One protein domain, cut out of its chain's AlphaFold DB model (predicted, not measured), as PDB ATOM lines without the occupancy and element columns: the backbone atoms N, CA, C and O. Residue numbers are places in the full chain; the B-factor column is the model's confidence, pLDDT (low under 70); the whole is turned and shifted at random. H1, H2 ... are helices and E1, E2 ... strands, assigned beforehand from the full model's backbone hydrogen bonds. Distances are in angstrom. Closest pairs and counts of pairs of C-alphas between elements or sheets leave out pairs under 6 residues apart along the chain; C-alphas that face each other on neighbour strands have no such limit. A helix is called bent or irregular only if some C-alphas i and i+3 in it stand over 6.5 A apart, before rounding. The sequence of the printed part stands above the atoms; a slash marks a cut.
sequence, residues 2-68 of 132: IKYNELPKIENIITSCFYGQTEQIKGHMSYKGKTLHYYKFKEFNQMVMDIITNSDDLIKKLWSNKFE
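This is residues 2 to 68 of the 132 residues of an uncharacterized protein of Citrobacter sp. CFNIH10 (UniProt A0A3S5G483). A sheet of three strands, E1, E2 and E3, has the long helix H1 lying along one face and the other face bare. The short helix H2 packs beside H1, running back the opposite way. The printed part has 67 residues, with two named helices and three named strands in the order H1, E1, E2, E3, H2; the sheet's order is E1, E2, E3, antiparallel throughout, and the class is mixed, helices and strands. The whole is compact, with a radius of gyration of the C-alphas of 11.4 A and spans of 36 by 24 by 16 A.

Find C-alpha 4 at (47.506, -11.902, -36.497); from there H1 runs 22.4 A to residue 18. It is irregular, but only just: C-alphas 5 and 8 are 7.0 A apart. Next come E1, residues 26 to 31, 17.2 A; E2, residues 34 to 43, 28.3 A; and E3, residues 46 to 53, 22.4 A. H2, residues 56 to 64, runs 12.0 A and ends at C-alpha 64, (54.990, -23.206, -23.827).

E1, E2 and E3 form a meander, each strand the antiparallel neighbour of the one before, in a sheet twisted, with C-alphas up to 4.2 A off its best plane. In the hairpin E1 and E2, look at N 29 and O 36, 2.9 A apart; in the hairpin E2 and E3, at N 39 and O 50, 3.0 A. H1 is on the sheet at a height of 9.5 A, over E2 and E3, and runs along the strands, at 10 degrees to E2 on the local plane. H1 and H2 touch, the closest C-alphas being those of Cys 17 and Leu 58, 6.1 A apart, at a shallow tilt of 27 degrees, opposite ways. Every O i to N i+4 pair is within hydrogen-bond range in H2, and 9 of 11 are in H1.

The C-alphas farthest apart, of Lys 32 and Phe 44, stand 35.9 A from each other. The printed part has no cut, no link is long, and no printed residue is under 70 in pLDDT.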
ATOM      1  N   ILE A   2      45.513 -12.049 -29.568       91.44
ATOM      2  CA  ILE A   2      46.677 -12.676 -30.220       91.44
ATOM      3  C   ILE A   2      47.141 -11.861 -31.427       91.44
ATOM      4  O   ILE A   2      46.332 -11.203 -32.084       91.44
ATOM      5  N   LYS A   3      48.435 -11.936 -31.749       89.19
ATOM      6  CA  LYS A   3      48.971 -11.338 -32.980       89.19
ATOM      7  C   LYS A   3      48.405 -12.075 -34.202       89.19
ATOM      8  O   LYS A   3      48.204 -13.290 -34.179       89.19
ATOM      9  N   TYR A   4      48.157 -11.351 -35.296       80.44
ATOM     10  CA  TYR A   4      47.506 -11.902 -36.497       80.44
ATOM     11  C   TYR A   4      48.223 -13.141 -37.067       80.44
ATOM     12  O   TYR A   4      47.588 -14.105 -37.491       80.44
ATOM     13  N   ASN A   5      49.555 -13.147 -37.026       86.19
ATOM     14  CA  ASN A   5      50.395 -14.245 -37.505       86.19
ATOM     15  C   ASN A   5      50.443 -15.466 -36.563       86.19
ATOM     16  O   ASN A   5      51.057 -16.477 -36.907       86.19
ATOM     17  N   GLU A   6      49.820 -15.398 -35.386       90.94
ATOM     18  CA  GLU A   6      49.847 -16.465 -34.381       90.94
ATOM     19  C   GLU A   6      48.577 -17.313 -34.358       90.94
ATOM     20  O   GLU A   6      48.624 -18.440 -33.863       90.94
ATOM     21  N   LEU A   7      47.479 -16.843 -34.964       90.75
ATOM     22  CA  LEU A   7      46.239 -17.617 -35.048       90.75
ATOM     23  C   LEU A   7      46.473 -19.016 -35.653       90.75
ATOM     24  O   LEU A   7      46.135 -19.988 -34.978       90.75
ATOM     25  N   PRO A   8      47.153 -19.184 -36.809       92.81
ATOM     26  CA  PRO A   8      47.398 -20.519 -37.361       92.81
ATOM     27  C   PRO A   8      48.203 -21.432 -36.424       92.81
ATOM     28  O   PRO A   8      48.020 -22.648 -36.425       92.81
ATOM     29  N   LYS A   9      49.089 -20.870 -35.587       94.44
ATOM     30  CA  LYS A   9      49.850 -21.655 -34.603       94.44
ATOM     31  C   LYS A   9      48.925 -22.218 -33.526       94.44
ATOM     32  O   LYS A   9      49.030 -23.395 -33.195       94.44
ATOM     33  N   ILE A  10      48.001 -21.404 -33.016       94.12
ATOM     34  CA  ILE A  10      47.006 -21.830 -32.021       94.12
ATOM     35  C   ILE A  10      46.078 -22.890 -32.614       94.12
ATOM     36  O   ILE A  10      45.827 -23.915 -31.980       94.12
ATOM     37  N   GLU A  11      45.626 -22.696 -33.852       93.88
ATOM     38  CA  GLU A  11      44.782 -23.665 -34.556       93.88
ATOM     39  C   GLU A  11      45.498 -25.009 -34.758       93.88
ATOM     40  O   GLU A  11      44.900 -26.066 -34.539       93.88
ATOM     41  N   ASN A  12      46.793 -24.987 -35.085       95.06
ATOM     42  CA  ASN A  12      47.617 -26.193 -35.191       95.06
ATOM     43  C   ASN A  12      47.781 -26.904 -33.841       95.06
ATOM     44  O   ASN A  12      47.687 -28.132 -33.777       95.06
ATOM     45  N   ILE A  13      47.980 -26.156 -32.750       96.06
ATOM     46  CA  ILE A  13      48.043 -26.723 -31.397       96.06
ATOM     47  C   ILE A  13      46.714 -27.408 -31.053       96.06
ATOM     48  O   ILE A  13      46.726 -28.572 -30.646       96.06
ATOM     49  N   ILE A  14      45.580 -26.737 -31.276       95.50
ATOM     50  CA  ILE A  14      44.240 -27.301 -31.045       95.50
ATOM     51  C   ILE A  14      44.039 -28.573 -31.870       95.50
ATOM     52  O   ILE A  14      43.642 -29.603 -31.320       95.50
ATOM     53  N   THR A  15      44.389 -28.530 -33.157       94.62
ATOM     54  CA  THR A  15      44.303 -29.685 -34.060       94.62
ATOM     55  C   THR A  15      45.139 -30.853 -33.535       94.62
ATOM     56  O   THR A  15      44.667 -31.986 -33.524       94.62
ATOM     57  N   SER A  16      46.340 -30.592 -33.006       94.50
ATOM     58  CA  SER A  16      47.197 -31.635 -32.421       94.50
ATOM     59  C   SER A  16      46.618 -32.284 -31.155       94.50
ATOM     60  O   SER A  16      46.965 -33.419 -30.839       94.50
ATOM     61  N   CYS A  17      45.766 -31.570 -30.411       93.62
ATOM     62  CA  CYS A  17      45.189 -32.033 -29.147       93.62
ATOM     63  C   CYS A  17      43.825 -32.713 -29.327       93.62
ATOM     64  O   CYS A  17      43.500 -33.637 -28.583       93.62
ATOM     65  N   PHE A  18      43.022 -32.245 -30.287       94.62
ATOM     66  CA  PHE A  18      41.623 -32.648 -30.457       94.62
ATOM     67  C   PHE A  18      41.318 -33.305 -31.809       94.62
ATOM     68  O   PHE A  18      40.201 -33.777 -31.996       94.62
ATOM     69  N   TYR A  19      42.287 -33.367 -32.731       87.38
ATOM     70  CA  TYR A  19      42.120 -33.908 -34.088       87.38
ATOM     71  C   TYR A  19      40.967 -33.249 -34.873       87.38
ATOM     72  O   TYR A  19      40.326 -33.889 -35.702       87.38
ATOM     73  N   GLY A  20      40.700 -31.967 -34.606       82.81
ATOM     74  CA  GLY A  20      39.634 -31.188 -35.236       82.81
ATOM     75  C   GLY A  20      40.108 -29.800 -35.660       82.81
ATOM     76  O   GLY A  20      41.062 -29.266 -35.100       82.81
ATOM     77  N   GLN A  21      39.427 -29.219 -36.647       85.94
ATOM     78  CA  GLN A  21      39.732 -27.894 -37.193       85.94
ATOM     79  C   GLN A  21      38.827 -26.816 -36.594       85.94
ATOM     80  O   GLN A  21      37.686 -27.076 -36.211       85.94
ATOM     81  N   THR A  22      39.324 -25.582 -36.537       87.19
ATOM     82  CA  THR A  22      38.588 -24.447 -35.960       87.19
ATOM     83  C   THR A  22      38.056 -23.487 -37.031       87.19
ATOM     84  O   THR A  22      38.153 -22.277 -36.894       87.19
ATOM     85  N   GLU A  23      37.499 -24.003 -38.128       84.88
ATOM     86  CA  GLU A  23      37.056 -23.169 -39.265       84.88
ATOM     87  C   GLU A  23      35.905 -22.212 -38.916       84.88
ATOM     88  O   GLU A  23      35.745 -21.154 -39.525       84.88
ATOM     89  N   GLN A  24      35.091 -22.576 -37.926       89.50
ATOM     90  CA  GLN A  24      33.961 -21.768 -37.489       89.50
ATOM     91  C   GLN A  24      34.400 -20.676 -36.507       89.50
ATOM     92  O   GLN A  24      35.416 -20.780 -35.826       89.50
ATOM     93  N   ILE A  25      33.582 -19.631 -36.387       92.75
ATOM     94  CA  ILE A  25      33.788 -18.549 -35.412       92.75
ATOM     95  C   ILE A  25      33.679 -19.091 -33.978       92.75
ATOM     96  O   ILE A  25      34.431 -18.687 -33.104       92.75
ATOM     97  N   LYS A  26      32.773 -20.038 -33.725       95.94
ATOM     98  CA  LYS A  26      32.660 -20.753 -32.450       95.94
ATOM     99  C   LYS A  26      32.569 -22.243 -32.698       95.94
ATOM    100  O   LYS A  26      32.016 -22.660 -33.711       95.94
ATOM    101  N   GLY A  27      33.026 -23.040 -31.746       95.12
ATOM    102  CA  GLY A  27      32.891 -24.481 -31.856       95.12
ATOM    103  C   GLY A  27      33.143 -25.215 -30.556       95.12
ATOM    104  O   GLY A  27      33.528 -24.643 -29.536       95.12
ATOM    105  N   HIS A  28      32.893 -26.514 -30.627       95.25
ATOM    106  CA  HIS A  28      33.078 -27.453 -29.540       95.25
ATOM    107  C   HIS A  28      33.763 -28.708 -30.078       95.25
ATOM    108  O   HIS A  28      33.401 -29.206 -31.144       95.25
ATOM    109  N   MET A  29      34.733 -29.226 -29.329       94.94
ATOM    110  CA  MET A  29      35.421 -30.477 -29.623       94.94
ATOM    111  C   MET A  29      35.523 -31.322 -28.360       94.94
ATOM    112  O   MET A  29      35.716 -30.801 -27.260       94.94
ATOM    113  N   SER A  30      35.456 -32.640 -28.528       94.69
ATOM    114  CA  SER A  30      35.749 -33.584 -27.456       94.69
ATOM    115  C   SER A  30      36.665 -34.689 -27.957       94.69
ATOM    116  O   SER A  30      36.419 -35.276 -29.007       94.69
ATOM    117  N   TYR A  31      37.708 -34.995 -27.192       95.25
ATOM    118  CA  TYR A  31      38.638 -36.071 -27.511       95.25
ATOM    119  C   TYR A  31      39.168 -36.711 -26.229       95.25
ATOM    120  O   TYR A  31      39.615 -36.013 -25.323       95.25
ATOM    121  N   LYS A  32      39.098 -38.047 -26.128       93.00
ATOM    122  CA  LYS A  32      39.558 -38.829 -24.958       93.00
ATOM    123  C   LYS A  32      39.079 -38.273 -23.599       93.00
ATOM    124  O   LYS A  32      39.847 -38.193 -22.646       93.00
ATOM    125  N   GLY A  33      37.810 -37.866 -23.514       93.44
ATOM    126  CA  GLY A  33      37.216 -37.310 -22.286       93.44
ATOM    127  C   GLY A  33      37.640 -35.873 -21.951       93.44
ATOM    128  O   GLY A  33      37.261 -35.350 -20.906       93.44
ATOM    129  N   LYS A  34      38.412 -35.223 -22.827       96.69
ATOM    130  CA  LYS A  34      38.710 -33.793 -22.763       96.69
ATOM    131  C   LYS A  34      37.756 -33.014 -23.658       96.69
ATOM    132  O   LYS A  34      37.344 -33.519 -24.701       96.69
ATOM    133  N   THR A  35      37.474 -31.778 -23.274       96.94
ATOM    134  CA  THR A  35      36.547 -30.873 -23.953       96.94
ATOM    135  C   THR A  35      37.224 -29.543 -24.235       96.94
ATOM    136  O   THR A  35      38.004 -29.043 -23.422       96.94
ATOM    137  N   LEU A  36      36.910 -28.970 -25.390       97.31
ATOM    138  CA  LEU A  36      37.292 -27.633 -25.807       97.31
ATOM    139  C   LEU A  36      36.044 -26.919 -26.318       97.31
ATOM    140  O   LEU A  36      35.391 -27.404 -27.236       97.31
ATOM    141  N   HIS A  37      35.760 -25.748 -25.765       97.25
ATOM    142  CA  HIS A  37      34.908 -24.742 -26.379       97.25
ATOM    143  C   HIS A  37      35.791 -23.579 -26.798       97.25
ATOM    144  O   HIS A  37      36.672 -23.171 -26.039       97.25
ATOM    145  N   TYR A  38      35.558 -23.050 -27.993       96.44
ATOM    146  CA  TYR A  38      36.268 -21.869 -28.449       96.44
ATOM    147  C   TYR A  38      35.332 -20.865 -29.104       96.44
ATOM    148  O   TYR A  38      34.310 -21.237 -29.693       96.44
ATOM    149  N   TYR A  39      35.716 -19.597 -29.023       96.50
ATOM    150  CA  TYR A  39      35.061 -18.496 -29.709       96.50
ATOM    151  C   TYR A  39      36.104 -17.509 -30.227       96.50
ATOM    152  O   TYR A  39      36.999 -17.110 -29.496       96.50
ATOM    153  N   LYS A  40      36.001 -17.143 -31.502       94.81
ATOM    154  CA  LYS A  40      36.868 -16.197 -32.200       94.81
ATOM    155  C   LYS A  40      36.075 -14.937 -32.477       94.81
ATOM    156  O   LYS A  40      34.973 -15.011 -33.011       94.81
ATOM    157  N   PHE A  41      36.630 -13.782 -32.171       94.56
ATOM    158  CA  PHE A  41      35.988 -12.511 -32.467       94.56
ATOM    159  C   PHE A  41      37.032 -11.417 -32.642       94.56
ATOM    160  O   PHE A  41      38.214 -11.609 -32.357       94.56
ATOM    161  N   LYS A  42      36.594 -10.276 -33.173       93.44
ATOM    162  CA  LYS A  42      37.433  -9.087 -33.270       93.44
ATOM    163  C   LYS A  42      37.079  -8.122 -32.156       93.44
ATOM    164  O   LYS A  42      35.906  -7.808 -31.984       93.44
ATOM    165  N   GLU A  43      38.095  -7.622 -31.474       94.25
ATOM    166  CA  GLU A  43      37.969  -6.555 -30.489       94.25
ATOM    167  C   GLU A  43      39.216  -5.674 -30.552       94.25
ATOM    168  O   GLU A  43      40.313  -6.180 -30.791       94.25
ATOM    169  N   PHE A  44      39.046  -4.354 -30.433       92.38
ATOM    170  CA  PHE A  44      40.123  -3.372 -30.635       92.38
ATOM    171  C   PHE A  44      40.881  -3.562 -31.966       92.38
ATOM    172  O   PHE A  44      42.097  -3.438 -32.039       92.38
ATOM    173  N   ASN A  45      40.160  -3.944 -33.029       90.12
ATOM    174  CA  ASN A  45      40.708  -4.322 -34.342       90.12
ATOM    175  C   ASN A  45      41.684  -5.517 -34.345       90.12
ATOM    176  O   ASN A  45      42.231  -5.855 -35.394       90.12
ATOM    177  N   GLN A  46      41.842  -6.213 -33.219       92.44
ATOM    178  CA  GLN A  46      42.669  -7.407 -33.080       92.44
ATOM    179  C   GLN A  46      41.815  -8.675 -33.029       92.44
ATOM    180  O   GLN A  46      40.609  -8.631 -32.791       92.44
ATOM    181  N   MET A  47      42.445  -9.830 -33.259       93.81
ATOM    182  CA  MET A  47      41.790 -11.127 -33.089       93.81
ATOM    183  C   MET A  47      41.866 -11.570 -31.625       93.81
ATOM    184  O   MET A  47      42.934 -11.579 -31.002       93.81
ATOM    185  N   VAL A  48      40.730 -12.002 -31.091       94.69
ATOM    186  CA  VAL A  48      40.615 -12.634 -29.780       94.69
ATOM    187  C   VAL A  48      40.077 -14.044 -29.975       94.69
ATOM    188  O   VAL A  48      39.159 -14.271 -30.762       94.69
ATOM    189  N   MET A  49      40.692 -14.998 -29.282       94.62
ATOM    190  CA  MET A  49      40.224 -16.372 -29.224       94.62
ATOM    191  C   MET A  49      40.050 -16.761 -27.762       94.62
ATOM    192  O   MET A  49      41.034 -16.939 -27.047       94.62
ATOM    193  N   ASP A  50      38.800 -16.907 -27.348       94.94
ATOM    194  CA  ASP A  50      38.451 -17.444 -26.043       94.94
ATOM    195  C   ASP A  50      38.477 -18.961 -26.113       94.94
ATOM    196  O   ASP A  50      37.933 -19.567 -27.042       94.94
ATOM    197  N   ILE A  51      39.125 -19.576 -25.130       95.38
ATOM    198  CA  ILE A  51      39.283 -21.022 -25.027       95.38
ATOM    199  C   ILE A  51      38.860 -21.453 -23.627       95.38
ATOM    200  O   ILE A  51      39.467 -21.063 -22.635       95.38
ATOM    201  N   ILE A  52      37.845 -22.313 -23.555       96.88
ATOM    202  CA  ILE A  52      37.418 -22.978 -22.323       96.88
ATOM    203  C   ILE A  52      37.692 -24.468 -22.495       96.88
ATOM    204  O   ILE A  52      37.126 -25.123 -23.373       96.88
ATOM    205  N   THR A  53      38.581 -25.022 -21.673       97.25
ATOM    206  CA  THR A  53      38.991 -26.423 -21.793       97.25
ATOM    207  C   THR A  53      39.366 -27.036 -20.450       97.25
ATOM    208  O   THR A  53      39.794 -26.344 -19.533       97.25
ATOM    209  N   ASN A  54      39.241 -28.360 -20.361       97.25
ATOM    210  CA  ASN A  54      39.786 -29.182 -19.276       97.25
ATOM    211  C   ASN A  54      41.017 -30.010 -19.722       97.25
ATOM    212  O   ASN A  54      41.396 -30.986 -19.064       97.25
ATOM    213  N   SER A  55      41.599 -29.692 -20.886       97.38
ATOM    214  CA  SER A  55      42.770 -30.378 -21.435       97.38
ATOM    215  C   SER A  55      44.065 -29.730 -20.954       97.38
ATOM    216  O   SER A  55      44.486 -28.695 -21.469       97.38
ATOM    217  N   ASP A  56      44.740 -30.388 -20.014       96.44
ATOM    218  CA  ASP A  56      46.041 -29.935 -19.508       96.44
ATOM    219  C   ASP A  56      47.118 -29.936 -20.605       96.44
ATOM    220  O   ASP A  56      48.022 -29.108 -20.579       96.44
ATOM    221  N   ASP A  57      47.024 -30.847 -21.583       95.56
ATOM    222  CA  ASP A  57      47.939 -30.895 -22.736       95.56
ATOM    223  C   ASP A  57      47.796 -29.647 -23.613       95.56
ATOM    224  O   ASP A  57      48.798 -29.032 -23.981       95.56
ATOM    225  N   LEU A  58      46.554 -29.226 -23.888       96.12
ATOM    226  CA  LEU A  58      46.294 -28.003 -24.643       96.12
ATOM    227  C   LEU A  58      46.826 -26.784 -23.884       96.12
ATOM    228  O   LEU A  58      47.573 -25.994 -24.455       96.12
ATOM    229  N   ILE A  59      46.500 -26.662 -22.593       95.38
ATOM    230  CA  ILE A  59      46.943 -25.535 -21.757       95.38
ATOM    231  C   ILE A  59      48.476 -25.458 -21.719       95.38
ATOM    232  O   ILE A  59      49.041 -24.391 -21.955       95.38
ATOM    233  N   LYS A  60      49.165 -26.586 -21.501       95.88
ATOM    234  CA  LYS A  60      50.635 -26.636 -21.479       95.88
ATOM    235  C   LYS A  60      51.244 -26.237 -22.817       95.88
ATOM    236  O   LYS A  60      52.171 -25.436 -22.832       95.88
ATOM    237  N   LYS A  61      50.725 -26.746 -23.939       95.94
ATOM    238  CA  LYS A  61      51.231 -26.380 -25.271       95.94
ATOM    239  C   LYS A  61      51.020 -24.899 -25.571       95.94
ATOM    240  O   LYS A  61      51.936 -24.270 -26.095       95.94
ATOM    241  N   LEU A  62      49.858 -24.338 -25.227       94.00
ATOM    242  CA  LEU A  62      49.598 -22.905 -25.389       94.00
ATOM    243  C   LEU A  62      50.577 -22.073 -24.551       94.00
ATOM    244  O   LEU A  62      51.212 -21.167 -25.081       94.00
ATOM    245  N   TRP A  63      50.769 -22.443 -23.282       90.50
ATOM    246  CA  TRP A  63      51.710 -21.779 -22.381       90.50
ATOM    247  C   TRP A  63      53.159 -21.840 -22.887       90.50
ATOM    248  O   TRP A  63      53.854 -20.828 -22.934       90.50
ATOM    249  N   SER A  64      53.620 -23.014 -23.329       91.94
ATOM    250  CA  SER A  64      54.990 -23.206 -23.827       91.94
ATOM    251  C   SER A  64      55.309 -22.409 -25.092       91.94
ATOM    252  O   SER A  64      56.482 -22.155 -25.353       91.94
ATOM    253  N   ASN A  65      54.301 -22.003 -25.871       91.12
ATOM    254  CA  ASN A  65      54.500 -21.175 -27.062       91.12
ATOM    255  C   ASN A  65      54.649 -19.679 -26.747       91.12
ATOM    256  O   ASN A  65      54.980 -18.929 -27.660       91.12
ATOM    257  N   LYS A  66      54.452 -19.260 -25.484       88.38
ATOM    258  CA  LYS A  66      54.622 -17.872 -25.020       88.38
ATOM    259  C   LYS A  66      53.936 -16.851 -25.940       88.38
ATOM    260  O   LYS A  66      54.568 -15.894 -26.380       88.38
ATOM    261  N   PHE A  67      52.662 -17.086 -26.263       90.88
ATOM    262  CA  PHE A  67      51.871 -16.142 -27.054       90.88
ATOM    263  C   PHE A  67      51.773 -14.797 -26.342       90.88
ATOM    264  O   PHE A  67      51.584 -14.745 -25.127       90.88
ATOM    265  N   GLU A  68      51.869 -13.721 -27.113       91.31
ATOM    266  CA  GLU A  68      51.880 -12.361 -26.582       91.31
ATOM    267  C   GLU A  68      50.731 -11.568 -27.190       91.31
ATOM    268  O   GLU A  68      50.473 -11.693 -28.396       91.31
TER     269      GLU A  68